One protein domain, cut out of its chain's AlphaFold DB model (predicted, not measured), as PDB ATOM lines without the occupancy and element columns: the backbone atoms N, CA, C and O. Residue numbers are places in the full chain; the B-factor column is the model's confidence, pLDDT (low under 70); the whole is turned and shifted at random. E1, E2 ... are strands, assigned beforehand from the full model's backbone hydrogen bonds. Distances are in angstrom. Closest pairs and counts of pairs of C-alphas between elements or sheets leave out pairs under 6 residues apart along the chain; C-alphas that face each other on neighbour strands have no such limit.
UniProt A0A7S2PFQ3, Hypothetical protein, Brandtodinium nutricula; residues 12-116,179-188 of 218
ATOM      1  N   VAL A  12      79.163  87.013  68.690       89.81
ATOM      2  CA  VAL A  12      78.596  88.358  68.559       89.81
ATOM      3  C   VAL A  12      79.234  89.248  69.619       89.81
ATOM      4  O   VAL A  12      79.114  88.980  70.813       89.81
ATOM      5  N   GLU A  13      79.900  90.312  69.185       92.56
ATOM      6  CA  GLU A  13      80.537  91.282  70.073       92.56
ATOM      7  C   GLU A  13      79.610  92.480  70.329       92.56
ATOM      8  O   GLU A  13      79.093  93.106  69.393       92.56
ATOM      9  N   PHE A  14      79.426  92.813  71.609       94.06
ATOM     10  CA  PHE A  14      78.686  93.987  72.062       94.06
ATOM     11  C   PHE A  14      79.624  94.957  72.775       94.06
ATOM     12  O   PHE A  14      80.407  94.561  73.633       94.06
ATOM     13  N   ILE A  15      79.497  96.243  72.456       95.25
ATOM     14  CA  ILE A  15      80.268  97.328  73.060       95.25
ATOM     15  C   ILE A  15      79.322  98.149  73.927       95.25
ATOM     16  O   ILE A  15      78.410  98.800  73.411       95.25
ATOM     17  N   VAL A  16      79.551  98.141  75.238       95.44
ATOM     18  CA  VAL A  16      78.805  98.955  76.204       95.44
ATOM     19  C   VAL A  16      79.569 100.256  76.438       95.44
ATOM     20  O   VAL A  16      80.725 100.246  76.840       95.44
ATOM     21  N   THR A  17      78.940 101.392  76.162       96.00
ATOM     22  CA  THR A  17      79.545 102.722  76.273       96.00
ATOM     23  C   THR A  17      78.797 103.551  77.303       96.00
ATOM     24  O   THR A  17      77.582 103.717  77.211       96.00
ATOM     25  N   LEU A  18      79.532 104.133  78.248       96.12
ATOM     26  CA  LEU A  18      79.001 105.140  79.161       96.12
ATOM     27  C   LEU A  18      79.107 106.515  78.501       96.12
ATOM     28  O   LEU A  18      80.189 106.919  78.070       96.12
ATOM     29  N   ARG A  19      78.004 107.261  78.440       95.75
ATOM     30  CA  ARG A  19      77.993 108.638  77.938       95.75
ATOM     31  C   ARG A  19      77.535 109.616  79.011       95.75
ATOM     32  O   ARG A  19      76.439 109.442  79.537       95.75
ATOM     33  N   PRO A  20      78.307 110.670  79.315       96.31
ATOM     34  CA  PRO A  20      77.873 111.676  80.271       96.31
ATOM     35  C   PRO A  20      76.654 112.433  79.747       96.31
ATOM     36  O   PRO A  20      76.511 112.657  78.540       96.31
ATOM     37  N   LYS A  21      75.783 112.859  80.662       95.81
ATOM     38  CA  LYS A  21      74.652 113.719  80.325       95.81
ATOM     39  C   LYS A  21      75.165 115.097  79.925       95.81
ATOM     40  O   LYS A  21      75.837 115.769  80.703       95.81
ATOM     41  N   GLU A  22      74.852 115.525  78.708       94.38
ATOM     42  CA  GLU A  22      75.281 116.829  78.210       94.38
ATOM     43  C   GLU A  22      74.575 117.946  78.992       94.38
ATOM     44  O   GLU A  22      73.376 118.172  78.841       94.38
ATOM     45  N   GLN A  23      75.325 118.656  79.837       93.12
ATOM     46  CA  GLN A  23      74.807 119.794  80.612       93.12
ATOM     47  C   GLN A  23      74.790 121.091  79.790       93.12
ATOM     48  O   GLN A  23      74.043 122.027  80.070       93.12
ATOM     49  N   SER A  24      75.646 121.184  78.770       92.88
ATOM     50  CA  SER A  24      75.775 122.364  77.917       92.88
ATOM     51  C   SER A  24      76.370 121.997  76.565       92.88
ATOM     52  O   SER A  24      77.335 121.243  76.507       92.88
ATOM     53  N   LYS A  25      75.895 122.651  75.497       91.31
ATOM     54  CA  LYS A  25      76.458 122.548  74.135       91.31
ATOM     55  C   LYS A  25      77.822 123.228  73.965       91.31
ATOM     56  O   LYS A  25      78.377 123.273  72.869       91.31
ATOM     57  N   ARG A  26      78.348 123.850  75.024       91.81
ATOM     58  CA  ARG A  26      79.667 124.492  75.012       91.81
ATOM     59  C   ARG A  26      80.767 123.438  75.137       91.81
ATOM     60  O   ARG A  26      80.576 122.372  75.720       91.81
ATOM     61  N   ARG A  27      81.958 123.762  74.628       88.69
ATOM     62  CA  ARG A  27      83.151 122.913  74.760       88.69
ATOM     63  C   ARG A  27      83.374 122.550  76.237       88.69
ATOM     64  O   ARG A  27      83.505 123.448  77.063       88.69
ATOM     65  N   GLY A  28      83.421 121.252  76.541       86.44
ATOM     66  CA  GLY A  28      83.619 120.721  77.899       86.44
ATOM     67  C   GLY A  28      82.354 120.213  78.606       86.44
ATOM     68  O   GLY A  28      82.478 119.564  79.641       86.44
ATOM     69  N   GLY A  29      81.157 120.431  78.047       87.06
ATOM     70  CA  GLY A  29      79.890 119.969  78.641       87.06
ATOM     71  C   GLY A  29      79.628 118.459  78.557       87.06
ATOM     72  O   GLY A  29      78.699 117.972  79.194       87.06
ATOM     73  N   GLY A  30      80.442 117.721  77.797       89.06
ATOM     74  CA  GLY A  30      80.334 116.270  77.605       89.06
ATOM     75  C   GLY A  30      81.297 115.459  78.471       89.06
ATOM     76  O   GLY A  30      81.950 114.561  77.954       89.06
ATOM     77  N   SER A  31      81.449 115.793  79.755       92.88
ATOM     78  CA  SER A  31      82.287 115.027  80.694       92.88
ATOM     79  C   SER A  31      81.485 114.587  81.916       92.88
ATOM     80  O   SER A  31      80.567 115.292  82.331       92.88
ATOM     81  N   PHE A  32      81.839 113.447  82.522       92.38
ATOM     82  CA  PHE A  32      81.174 112.972  83.745       92.38
ATOM     83  C   PHE A  32      81.363 113.933  84.919       92.38
ATOM     84  O   PHE A  32      80.447 114.102  85.715       92.38
ATOM     85  N   ALA A  33      82.502 114.628  84.980       91.62
ATOM     86  CA  ALA A  33      82.732 115.678  85.966       91.62
ATOM     87  C   ALA A  33      81.734 116.838  85.803       91.62
ATOM     88  O   ALA A  33      81.119 117.258  86.778       91.62
ATOM     89  N   ALA A  34      81.521 117.321  84.571       92.00
ATOM     90  CA  ALA A  34      80.532 118.366  84.306       92.00
ATOM     91  C   ALA A  34      79.096 117.878  84.544       92.00
ATOM     92  O   ALA A  34      78.259 118.651  84.994       92.00
ATOM     93  N   ALA A  35      78.824 116.603  84.267       94.75
ATOM     94  CA  ALA A  35      77.519 115.981  84.443       94.75
ATOM     95  C   ALA A  35      77.231 115.508  85.879       94.75
ATOM     96  O   ALA A  35      76.230 114.826  86.085       94.75
ATOM     97  N   ALA A  36      78.093 115.830  86.853       95.25
ATOM     98  CA  ALA A  36      77.985 115.372  88.242       95.25
ATOM     99  C   ALA A  36      77.810 113.844  88.366       95.25
ATOM    100  O   ALA A  36      77.013 113.355  89.160       95.25
ATOM    101  N   GLY A  37      78.527 113.084  87.533       94.31
ATOM    102  CA  GLY A  37      78.449 111.624  87.503       94.31
ATOM    103  C   GLY A  37      77.221 111.053  86.800       94.31
ATOM    104  O   GLY A  37      77.085 109.837  86.743       94.31
ATOM    105  N   VAL A  38      76.336 111.890  86.254       96.31
ATOM    106  CA  VAL A  38      75.110 111.436  85.592       96.31
ATOM    107  C   VAL A  38      75.355 111.153  84.112       96.31
ATOM    108  O   VAL A  38      76.027 111.917  83.412       96.31
ATOM    109  N   GLY A  39      74.770 110.073  83.600       96.75
ATOM    110  CA  GLY A  39      74.829 109.765  82.178       96.75
ATOM    111  C   GLY A  39      73.890 108.658  81.722       96.75
ATOM    112  O   GLY A  39      72.963 108.263  82.421       96.75
ATOM    113  N   TYR A  40      74.151 108.188  80.510       96.31
ATOM    114  CA  TYR A  40      73.402 107.159  79.805       96.31
ATOM    115  C   TYR A  40      74.329 106.008  79.439       96.31
ATOM    116  O   TYR A  40      75.547 106.180  79.335       96.31
ATOM    117  N   ILE A  41      73.731 104.856  79.166       96.31
ATOM    118  CA  ILE A  41      74.427 103.699  78.622       96.31
ATOM    119  C   ILE A  41      73.942 103.471  77.195       96.31
ATOM    120  O   ILE A  41      72.744 103.513  76.900       96.31
ATOM    121  N   GLU A  42      74.894 103.247  76.302       97.06
ATOM    122  CA  GLU A  42      74.661 102.861  74.920       97.06
ATOM    123  C   GLU A  42      75.278 101.487  74.678       97.06
ATOM    124  O   GLU A  42      76.408 101.228  75.083       97.06
ATOM    125  N   VAL A  43      74.549 100.606  74.004       96.69
ATOM    126  CA  VAL A  43      75.040  99.295  73.584       96.69
ATOM    127  C   VAL A  43      75.114  99.288  72.071       96.69
ATOM    128  O   VAL A  43      74.128  99.571  71.396       96.69
ATOM    129  N   LYS A  44      76.274  98.951  71.520       96.44
ATOM    130  CA  LYS A  44      76.477  98.791  70.082       96.44
ATOM    131  C   LYS A  44      76.785  97.333  69.773       96.44
ATOM    132  O   LYS A  44      77.603  96.731  70.457       96.44
ATOM    133  N   CYS A  45      76.186  96.789  68.722       94.19
ATOM    134  CA  CYS A  45      76.586  95.490  68.185       94.19
ATOM    135  C   CYS A  45      77.653  95.699  67.098       94.19
ATOM    136  O   CYS A  45      77.478  96.543  66.215       94.19
ATOM    137  N   ALA A  46      78.766  94.963  67.156       90.56
ATOM    138  CA  ALA A  46      79.826  95.057  66.146       90.56
ATOM    139  C   ALA A  46      79.379  94.519  64.775       90.56
ATOM    140  O   ALA A  46      79.915  94.913  63.738       90.56
ATOM    141  N   VAL A  47      78.366  93.649  64.773       89.50
ATOM    142  CA  VAL A  47      77.783  93.034  63.580       89.50
ATOM    143  C   VAL A  47      76.333  93.469  63.397       89.50
ATOM    144  O   VAL A  47      75.592  93.675  64.358       89.50
ATOM    145  N   GLN A  48      75.900  93.591  62.143       86.38
ATOM    146  CA  GLN A  48      74.496  93.847  61.844       86.38
ATOM    147  C   GLN A  48      73.695  92.569  62.110       86.38
ATOM    148  O   GLN A  48      73.777  91.604  61.351       86.38
ATOM    149  N   LEU A  49      72.950  92.561  63.212       89.75
ATOM    150  CA  LEU A  49      72.177  91.410  63.661       89.75
ATOM    151  C   LEU A  49      70.684  91.695  63.481       89.75
ATOM    152  O   LEU A  49      70.115  92.478  64.238       89.75
ATOM    153  N   ASP A  50      70.058  91.049  62.492       92.56
ATOM    154  CA  ASP A  50      68.605  91.113  62.271       92.56
ATOM    155  C   ASP A  50      67.874  90.112  63.171       92.56
ATOM    156  O   ASP A  50      67.286  89.120  62.735       92.56
ATOM    157  N   LEU A  51      68.009  90.346  64.471       91.62
ATOM    158  CA  LEU A  51      67.378  89.576  65.527       91.62
ATOM    159  C   LEU A  51      66.903  90.552  66.592       91.62
ATOM    160  O   LEU A  51      67.647  91.429  67.031       91.62
ATOM    161  N   GLN A  52      65.660  90.382  67.019       94.69
ATOM    162  CA  GLN A  52      65.125  91.136  68.137       94.69
ATOM    163  C   GLN A  52      65.734  90.586  69.436       94.69
ATOM    164  O   GLN A  52      65.595  89.406  69.754       94.69
ATOM    165  N   LEU A  53      66.426  91.443  70.179       94.94
ATOM    166  CA  LEU A  53      67.070  91.127  71.450       94.94
ATOM    167  C   LEU A  53      66.386  91.883  72.592       94.94
ATOM    168  O   LEU A  53      66.027  93.045  72.439       94.94
ATOM    169  N   ALA A  54      66.235  91.235  73.742       95.94
ATOM    170  CA  ALA A  54      66.013  91.858  75.040       95.94
ATOM    171  C   ALA A  54      67.369  92.163  75.674       95.94
ATOM    172  O   ALA A  54      68.107  91.246  76.029       95.94
ATOM    173  N   LEU A  55      67.692  93.444  75.804       95.69
ATOM    174  CA  LEU A  55      68.916  93.936  76.420       95.69
ATOM    175  C   LEU A  55      68.622  94.396  77.843       95.69
ATOM    176  O   LEU A  55      67.699  95.177  78.057       95.69
ATOM    177  N   SER A  56      69.421  93.947  78.800       94.88
ATOM    178  CA  SER A  56      69.348  94.354  80.199       94.88
ATOM    179  C   SER A  56      70.710  94.854  80.652       94.88
ATOM    180  O   SER A  56      71.734  94.241  80.341       94.88
ATOM    181  N   VAL A  57      70.719  96.000  81.332       93.50
ATOM    182  CA  VAL A  57      71.924  96.592  81.911       93.50
ATOM    183  C   VAL A  57      71.642  96.993  83.343       93.50
ATOM    184  O   VAL A  57      70.687  97.722  83.604       93.50
ATOM    185  N   GLU A  58      72.511  96.546  84.237       93.62
ATOM    186  CA  GLU A  58      72.475  96.838  85.664       93.62
ATOM    187  C   GLU A  58      73.769  97.560  86.048       93.62
ATOM    188  O   GLU A  58      74.842  97.236  85.537       93.62
ATOM    189  N   VAL A  59      73.681  98.557  86.923       92.62
ATOM    190  CA  VAL A  59      74.815  99.399  87.335       92.62
ATOM    191  C   VAL A  59      74.892  99.390  88.856       92.62
ATOM    192  O   VAL A  59      73.862  99.482  89.518       92.62
ATOM    193  N   GLY A  60      76.101  99.271  89.400       90.50
ATOM    194  CA  GLY A  60      76.318  99.076  90.832       90.50
ATOM    195  C   GLY A  60      76.026  97.641  91.265       90.50
ATOM    196  O   GLY A  60      75.872  96.746  90.436       90.50
ATOM    197  N   HIS A  61      75.996  97.396  92.578       86.50
ATOM    198  CA  HIS A  61      75.558  96.120  93.173       86.50
ATOM    199  C   HIS A  61      76.223  94.854  92.582       86.50
ATOM    200  O   HIS A  61      75.596  93.803  92.456       86.50
ATOM    201  N   GLY A  62      77.495  94.940  92.173       86.88
ATOM    202  CA  GLY A  62      78.202  93.828  91.523       86.88
ATOM    203  C   GLY A  62      77.688  93.479  90.117       86.88
ATOM    204  O   GLY A  62      77.898  92.364  89.647       86.88
ATOM    205  N   GLY A  63      76.994  94.407  89.452       84.44
ATOM    206  CA  GLY A  63      76.384  94.209  88.138       84.44
ATOM    207  C   GLY A  63      75.164  93.289  88.173       84.44
ATOM    208  O   GLY A  63      74.819  92.702  87.150       84.44
ATOM    209  N   GLN A  64      74.546  93.107  89.342       85.94
ATOM    210  CA  GLN A  64      73.371  92.260  89.517       85.94
ATOM    211  C   GLN A  64      72.106  93.105  89.705       85.94
ATOM    212  O   GLN A  64      72.173  94.164  90.333       85.94
ATOM    213  N   PRO A  65      70.943  92.626  89.228       85.38
ATOM    214  CA  PRO A  65      69.667  93.260  89.531       85.38
ATOM    215  C   PRO A  65      69.425  93.312  91.040       85.38
ATOM    216  O   PRO A  65      69.745  92.368  91.772       85.38
ATOM    217  N   LEU A  66      68.794  94.388  91.504       86.31
ATOM    218  CA  LEU A  66      68.428  94.522  92.908       86.31
ATOM    219  C   LEU A  66      67.438  93.418  93.318       86.31
ATOM    220  O   LEU A  66      66.455  93.147  92.623       86.31
ATOM    221  N   ALA A  67      67.676  92.785  94.468       88.38
ATOM    222  CA  ALA A  67      66.834  91.692  94.942       88.38
ATOM    223  C   ALA A  67      65.366  92.139  95.088       88.38
ATOM    224  O   ALA A  67      65.057  93.089  95.804       88.38
ATOM    225  N   GLY A  68      64.456  91.421  94.426       87.12
ATOM    226  CA  GLY A  68      63.017  91.697  94.471       87.12
ATOM    227  C   GLY A  68      62.509  92.687  93.420       87.12
ATOM    228  O   GLY A  68      61.295  92.879  93.338       87.12
ATOM    229  N   LEU A  69      63.384  93.263  92.589       82.81
ATOM    230  CA  LEU A  69      62.984  94.047  91.421       82.81
ATOM    231  C   LEU A  69      63.200  93.245  90.128       82.81
ATOM    232  O   LEU A  69      64.172  92.494  90.020       82.81
ATOM    233  N   PRO A  70      62.293  93.360  89.141       83.56
ATOM    234  CA  PRO A  70      62.535  92.782  87.829       83.56
ATOM    235  C   PRO A  70      63.729  93.491  87.162       83.56
ATOM    236  O   PRO A  70      63.856  94.708  87.312       83.56
ATOM    237  N   PRO A  71      64.576  92.764  86.409       85.56
ATOM    238  CA  PRO A  71      65.688  93.372  85.691       85.56
ATOM    239  C   PRO A  71      65.169  94.372  84.662       85.56
ATOM    240  O   PRO A  71      64.155  94.135  83.991       85.56
ATOM    241  N   PHE A  72      65.882  95.482  84.516       89.44
ATOM    242  CA  PHE A  72      65.552  96.466  83.499       89.44
ATOM    243  C   PHE A  72      65.796  95.870  82.106       89.44
ATOM    244  O   PHE A  72      66.833  95.252  81.883       89.44
ATOM    245  N   CYS A  73      64.858  96.025  81.165       93.56
ATOM    246  CA  CYS A  73      64.940  95.372  79.855       93.56
ATOM    247  C   CYS A  73      64.420  96.259  78.713       93.56
ATOM    248  O   CYS A  73      63.340  96.843  78.811       93.56
ATOM    249  N   VAL A  74      65.169  96.313  77.609       96.06
ATOM    250  CA  VAL A  74      64.836  97.039  76.376       96.06
ATOM    251  C   VAL A  74      64.871  96.084  75.191       96.06
ATOM    252  O   VAL A  74      65.853  95.378  74.975       96.06
ATOM    253  N   LEU A  75      63.804  96.077  74.392       96.31
ATOM    254  CA  LEU A  75      63.768  95.337  73.134       96.31
ATOM    255  C   LEU A  75      64.436  96.152  72.024       96.31
ATOM    256  O   LEU A  75      63.999  97.260  71.730       96.31
ATOM    257  N   HIS A  76      65.453  95.586  71.373       95.88
ATOM    258  CA  HIS A  76      66.187  96.236  70.286       95.88
ATOM    259  C   HIS A  76      66.512  95.279  69.134       95.88
ATOM    260  O   HIS A  76      66.798  94.108  69.373       95.88
ATOM    261  N   ASN A  77      66.499  95.768  67.892       95.38
ATOM    262  CA  ASN A  77      66.997  95.037  66.721       95.38
ATOM    263  C   ASN A  77      68.145  95.836  66.083       95.38
ATOM    264  O   ASN A  77      67.941  96.934  65.559       95.38
ATOM    265  N   PHE A  78      69.350  95.261  66.099       95.25
ATOM    266  CA  PHE A  78      70.567  95.927  65.629       95.25
ATOM    267  C   PHE A  78      70.673  96.057  64.104       95.25
ATOM    268  O   PHE A  78      71.540  96.774  63.607       95.25
ATOM    269  N   ALA A  79      69.792  95.405  63.340       93.56
ATOM    270  CA  ALA A  79      69.658  95.655  61.911       93.56
ATOM    271  C   ALA A  79      68.892  96.945  61.593       93.56
ATOM    272  O   ALA A  79      69.097  97.497  60.510       93.56
ATOM    273  N   GLN A  80      68.040  97.419  62.512       95.12
ATOM    274  CA  GLN A  80      67.289  98.671  62.366       95.12
ATOM    275  C   GLN A  80      68.107  99.875  62.840       95.12
ATOM    276  O   GLN A  80      68.160 100.889  62.149       95.12
ATOM    277  N   ASP A  81      68.772  99.744  63.989       95.81
ATOM    278  CA  ASP A  81      69.685 100.751  64.530       95.81
ATOM    279  C   ASP A  81      70.898 100.063  65.166       95.81
ATOM    280  O   ASP A  81      70.761  99.212  66.044       95.81
ATOM    281  N   ALA A  82      72.103 100.425  64.731       94.50
ATOM    282  CA  ALA A  82      73.340  99.812  65.210       94.50
ATOM    283  C   ALA A  82      73.639 100.122  66.689       94.50
ATOM    284  O   ALA A  82      74.472  99.439  67.293       94.50
ATOM    285  N   VAL A  83      72.992 101.140  67.267       96.44
ATOM    286  CA  VAL A  83      73.196 101.560  68.656       96.44
ATOM    287  C   VAL A  83      71.864 101.547  69.403       96.44
ATOM    288  O   VAL A  83      70.916 102.231  69.040       96.44
ATOM    289  N   CYS A  84      71.802 100.796  70.496       97.31
ATOM    290  CA  CYS A  84      70.705 100.848  71.447       97.31
ATOM    291  C   CYS A  84      71.067 101.812  72.576       97.31
ATOM    292  O   CYS A  84      71.963 101.530  73.373       97.31
ATOM    293  N   ARG A  85      70.373 102.947  72.668       96.75
ATOM    294  CA  ARG A  85      70.477 103.828  73.834       96.75
ATOM    295  C   ARG A  85      69.439 103.419  74.866       96.75
ATOM    296  O   ARG A  85      68.242 103.460  74.588       96.75
ATOM    297  N   LEU A  86      69.892 103.062  76.062       95.75
ATOM    298  CA  LEU A  86      68.980 102.719  77.144       95.75
ATOM    299  C   LEU A  86      68.303 104.009  77.662       95.75
ATOM    300  O   LEU A  86      68.965 105.045  77.771       95.75
ATOM    301  N   PRO A  87      66.991 103.983  77.952       93.31
ATOM    302  CA  PRO A  87      66.216 105.171  78.315       93.31
ATOM    303  C   PRO A  87      66.492 105.682  79.736       93.31
ATOM    304  O   PRO A  87      66.110 106.804  80.059       93.31
ATOM    305  N   THR A  88      67.131 104.875  80.582       94.38
ATOM    306  CA  THR A  88      67.422 105.220  81.975       94.38
ATOM    307  C   THR A  88      68.626 106.161  82.066       94.38
ATOM    308  O   THR A  88      69.594 106.046  81.314       94.38
ATOM    309  N   GLU A  89      68.555 107.111  82.995       95.94
ATOM    310  CA  GLU A  89      69.704 107.900  83.436       95.94
ATOM    311  C   GLU A  89      70.286 107.261  84.692       95.94
ATOM    312  O   GLU A  89      69.546 106.935  85.619       95.94
ATOM    313  N   TRP A  90      71.606 107.117  84.739       95.00
ATOM    314  CA  TRP A  90      72.307 106.588  85.905       95.00
ATOM    315  C   TRP A  90      73.155 107.667  86.550       95.00
ATOM    316  O   TRP A  90      73.818 108.440  85.855       95.00
ATOM    317  N   ASN A  91      73.163 107.686  87.882       96.06
ATOM    318  CA  ASN A  91      74.145 108.425  88.657       96.06
ATOM    319  C   ASN A  91      75.293 107.482  89.033       96.06
ATOM    320  O   ASN A  91      75.257 106.805  90.056       96.06
ATOM    321  N   PHE A  92      76.327 107.445  88.197       94.81
ATOM    322  CA  PHE A  92      77.452 106.524  88.357       94.81
ATOM    323  C   PHE A  92      78.256 106.763  89.637       94.81
ATOM    324  O   PHE A  92      78.886 105.838  90.135       94.81
ATOM    325  N   LEU A  93      78.219 107.979  90.193       93.75
ATOM    326  CA  LEU A  93      78.886 108.276  91.462       93.75
ATOM    327  C   LEU A  93      78.158 107.663  92.660       93.75
ATOM    328  O   LEU A  93      78.804 107.352  93.653       93.75
ATOM    329  N   GLN A  94      76.836 107.491  92.578       94.88
ATOM    330  CA  GLN A  94      76.061 106.834  93.636       94.88
ATOM    331  C   GLN A  94      76.236 105.314  93.616       94.88
ATOM    332  O   GLN A  94      76.185 104.684  94.666       94.88
ATOM    333  N   GLU A  95      76.479 104.748  92.436       93.25
ATOM    334  CA  GLU A  95      76.677 103.307  92.240       93.25
ATOM    335  C   GLU A  95      78.145 102.868  92.384       93.25
ATOM    336  O   GLU A  95      78.453 101.675  92.294       93.25
ATOM    337  N   LEU A  96      79.065 103.818  92.582       92.25
ATOM    338  CA  LEU A  96      80.484 103.545  92.776       92.25
ATOM    339  C   LEU A  96      80.705 102.873  94.136       92.25
ATOM    340  O   LEU A  96      80.380 103.431  95.187       92.25
ATOM    341  N   ASP A  97      81.343 101.706  94.130       89.62
ATOM    342  CA  ASP A  97      81.868 101.117  95.352       89.62
ATOM    343  C   ASP A  97      83.105 101.906  95.789       89.62
ATOM    344  O   ASP A  97      84.213 101.690  95.299       89.62
ATOM    345  N   THR A  98      82.902 102.834  96.724       90.25
ATOM    346  CA  THR A  98      83.973 103.675  97.285       90.25
ATOM    347  C   THR A  98      85.077 102.889  97.994       90.25
ATOM    348  O   THR A  98      86.182 103.407  98.124       90.25
ATOM    349  N   ALA A  99      84.814 101.659  98.454       89.69
ATOM    350  CA  ALA A  99      85.830 100.840  99.109       89.69
ATOM    351  C   ALA A  99      86.766 100.182  98.085       89.69
ATOM    352  O   ALA A  99      87.971 100.089  98.316       89.69
ATOM    353  N   ALA A 100      86.210  99.741  96.956       88.25
ATOM    354  CA  ALA A 100      86.957  99.119  95.866       88.25
ATOM    355  C   ALA A 100      87.426 100.116  94.792       88.25
ATOM    356  O   ALA A 100      88.153  99.709  93.880       88.25
ATOM    357  N   ASP A 101      86.981 101.373  94.893       88.69
ATOM    358  CA  ASP A 101      87.102 102.416  93.874       88.69
ATOM    359  C   ASP A 101      86.742 101.859  92.492       88.69
ATOM    360  O   ASP A 101      87.549 101.821  91.569       88.69
ATOM    361  N   SER A 102      85.546 101.266  92.407       88.56
ATOM    362  CA  SER A 102      85.105 100.547  91.214       88.56
ATOM    363  C   SER A 102      83.609 100.651  90.984       88.56
ATOM    364  O   SER A 102      82.818 100.690  91.923       88.56
ATOM    365  N   LEU A 103      83.214 100.669  89.713       91.06
ATOM    366  CA  LEU A 103      81.822 100.667  89.284       91.06
ATOM    367  C   LEU A 103      81.526  99.371  88.539       91.06
ATOM    368  O   LEU A 103      82.005  99.202  87.423       91.06
ATOM    369  N   ALA A 104      80.706  98.499  89.122       92.25
ATOM    370  CA  ALA A 104      80.266  97.284  88.451       92.25
ATOM    371  C   ALA A 104      79.134  97.581  87.459       92.25
ATOM    372  O   ALA A 104      78.199  98.321  87.765       92.25
ATOM    373  N   ILE A 105      79.201  96.971  86.280       92.19
ATOM    374  CA  ILE A 105      78.150  97.028  85.262       92.19
ATOM    375  C   ILE A 105      77.865  95.595  84.841       92.19
ATOM    376  O   ILE A 105      78.795  94.861  84.534       92.19
ATOM    377  N   GLY A 106      76.604  95.186  84.850       93.19
ATOM    378  CA  GLY A 106      76.148  93.924  84.284       93.19
ATOM    379  C   GLY A 106      75.457  94.179  82.955       93.19
ATOM    380  O   GLY A 106      74.659  95.105  82.845       93.19
ATOM    381  N   PHE A 107      75.741  93.360  81.948       93.81
ATOM    382  CA  PHE A 107      75.056  93.393  80.658       93.81
ATOM    383  C   PHE A 107      74.523  92.005  80.327       93.81
ATOM    384  O   PHE A 107      75.213  91.008  80.524       93.81
ATOM    385  N   ARG A 108      73.303  91.951  79.799       92.56
ATOM    386  CA  ARG A 108      72.672  90.729  79.312       92.56
ATOM    387  C   ARG A 108      71.945  91.001  78.001       92.56
ATOM    388  O   ARG A 108      71.222  91.986  77.883       92.56
ATOM    389  N   ALA A 109      72.078  90.079  77.051       94.19
ATOM    390  CA  ALA A 109      71.308  90.058  75.815       94.19
ATOM    391  C   ALA A 109      70.612  88.700  75.650       94.19
ATOM    392  O   ALA A 109      71.262  87.657  75.650       94.19
ATOM    393  N   GLU A 110      69.290  88.711  75.496       93.88
ATOM    394  CA  GLU A 110      68.474  87.512  75.285       93.88
ATOM    395  C   GLU A 110      67.713  87.617  73.954       93.88
ATOM    396  O   GLU A 110      67.005  88.601  73.742       93.88
ATOM    397  N   PRO A 111      67.780  86.623  73.055       92.94
ATOM    398  CA  PRO A 111      66.931  86.580  71.869       92.94
ATOM    399  C   PRO A 111      65.444  86.606  72.233       92.94
ATOM    400  O   PRO A 111      64.987  85.849  73.093       92.94
ATOM    401  N   ARG A 112      64.663  87.462  71.571       91.56
ATOM    402  CA  ARG A 112      63.212  87.563  71.766       91.56
ATOM    403  C   ARG A 112      62.487  87.458  70.437       91.56
ATOM    404  O   ARG A 112      62.506  88.376  69.635       91.56
ATOM    405  N   GLY A 113      61.770  86.354  70.259       72.75
ATOM    406  CA  GLY A 113      60.998  86.086  69.051       72.75
ATOM    407  C   GLY A 113      61.779  85.282  68.017       72.75
ATOM    408  O   GLY A 113      63.005  85.191  68.048       72.75
ATOM    409  N   LEU A 114      61.033  84.649  67.115       61.50
ATOM    410  CA  LEU A 114      61.608  84.041  65.922       61.50
ATOM    411  C   LEU A 114      62.168  85.166  65.038       61.50
ATOM    412  O   LEU A 114      61.560  86.240  65.009       61.50
ATOM    413  N   PRO A 115      63.290  84.956  64.322       60.16
ATOM    414  CA  PRO A 115      63.758  85.926  63.335       60.16
ATOM    415  C   PRO A 115      62.574  86.261  62.430       60.16
ATOM    416  O   PRO A 115      61.923  85.331  61.948       60.16
ATOM    417  N   SER A 116      62.242  87.550  62.279       56.41
ATOM    418  CA  SER A 116      61.082  88.009  61.507       56.41
ATOM    419  C   SER A 116      61.134  87.376  60.118       56.41
ATOM    420  O   SER A 116      61.822  87.848  59.218       56.41
ATOM    421  N   CYS A 179      76.624  85.456  79.435       35.44
ATOM    422  CA  CYS A 179      77.873  86.129  79.794       35.44
ATOM    423  C   CYS A 179      77.600  87.337  80.707       35.44
ATOM    424  O   CYS A 179      76.738  88.162  80.417       35.44
ATOM    425  N   TRP A 180      78.346  87.440  81.810       32.88
ATOM    426  CA  TRP A 180      78.437  88.652  82.624       32.88
ATOM    427  C   TRP A 180      79.771  89.317  82.313       32.88
ATOM    428  O   TRP A 180      80.811  88.667  82.390       32.88
ATOM    429  N   VAL A 181      79.752  90.603  81.982       41.50
ATOM    430  CA  VAL A 181      80.974  91.396  81.821       41.50
ATOM    431  C   VAL A 181      80.972  92.448  82.912       41.50
ATOM    432  O   VAL A 181      80.345  93.485  82.746       41.50
ATOM    433  N   ALA A 182      81.633  92.159  84.033       38.56
ATOM    434  CA  ALA A 182      81.869  93.162  85.061       38.56
ATOM    435  C   ALA A 182      82.993  94.086  84.585       38.56
ATOM    436  O   ALA A 182      84.124  93.651  84.385       38.56
ATOM    437  N   MET A 183      82.674  95.360  84.386       37.59
ATOM    438  CA  MET A 183      83.687  96.391  84.167       37.59
ATOM    439  C   MET A 183      84.144  96.940  85.522       37.59
ATOM    440  O   MET A 183      83.346  97.020  86.451       37.59
ATOM    441  N   ARG A 184      85.427  97.295  85.644       39.19
ATOM    442  CA  ARG A 184      85.997  97.985  86.807       39.19
ATOM    443  C   ARG A 184      86.624  99.291  86.332       39.19
ATOM    444  O   ARG A 184      87.502  99.275  85.478       39.19
ATOM    445  N   CYS A 185      86.162 100.406  86.887       34.44
ATOM    446  CA  CYS A 185      86.697 101.741  86.622       34.44
ATOM    447  C   CYS A 185      87.422 102.235  87.873       34.44
ATOM    448  O   CYS A 185      86.748 102.446  88.871       34.44
ATOM    449  N   GLU A 186      88.741 102.424  87.814       34.78
ATOM    450  CA  GLU A 186      89.526 103.001  88.917       34.78
ATOM    451  C   GLU A 186      89.652 104.520  88.738       34.78
ATOM    452  O   GLU A 186      89.776 105.018  87.610       34.78
ATOM    453  N   ALA A 187      89.609 105.275  89.835       36.84
ATOM    454  CA  ALA A 187      89.880 106.702  89.802       36.84
ATOM    455  C   ALA A 187      91.374 106.945  89.517       36.84
ATOM    456  O   ALA A 187      92.234 106.136  89.880       36.84
ATOM    457  N   PRO A 188      91.738 108.080  88.892       36.78
ATOM    458  CA  PRO A 188      93.138 108.430  88.720       36.78
ATOM    459  C   PRO A 188      93.813 108.536  90.096       36.78
ATOM    460  O   PRO A 188      93.474 109.407  90.901       36.78
TER     461      PRO A 188
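Overview. This is residues 12 to 116 and 179 to 188 of the 218 residues of the protein "Hypothetical protein" of Brandtodinium nutricula (UniProt A0A7S2PFQ3). With little regular structure, the domain is a small sandwich: two antiparallel three-stranded sheets, E1-E2-E5 and E4-E3-E6, lie face to face, their strands crossed at 38 degrees, with long loops between strands. The class is all strand; six named strands, E1 to E6 along the chain, hold 37 of the 115 printed residues. It is compact, with a radius of gyration of the C-alphas of 15.1 A and spans of 44, 37 and 23 A.

Arrangement. E1, residues 14 to 20, and E2, residues 38 to 45, form a hairpin, with N 15 and O 44 2.8 A apart. E3, residues 52 to 59, and E4, residues 74 to 77, form another, with N 53 and O 76 2.8 A apart. E5, residues 83 to 85, is antiparallel to E2, with N 43 and O 84 2.8 A apart. E6, residues 105 to 111, is antiparallel to E3, with N 54 and O 110 2.7 A apart. E1 and E6 are near each other.

Along the chain. E1 begins at C-alpha 14 (78.686, 93.987, 72.062); E6 ends at C-alpha 111 (66.931, 86.580, 71.869). E2 measures 23.7 A and E3 23.0 A.

Size, cuts and confidence. Residues 117 to 178 are cut out; C-alphas 116 and 179 are 24.9 A apart. Links E1 to E2, E3 to E4 and E5 to E6 are long. Residues 114 to 116 and 179 to 188 have pLDDT under 70.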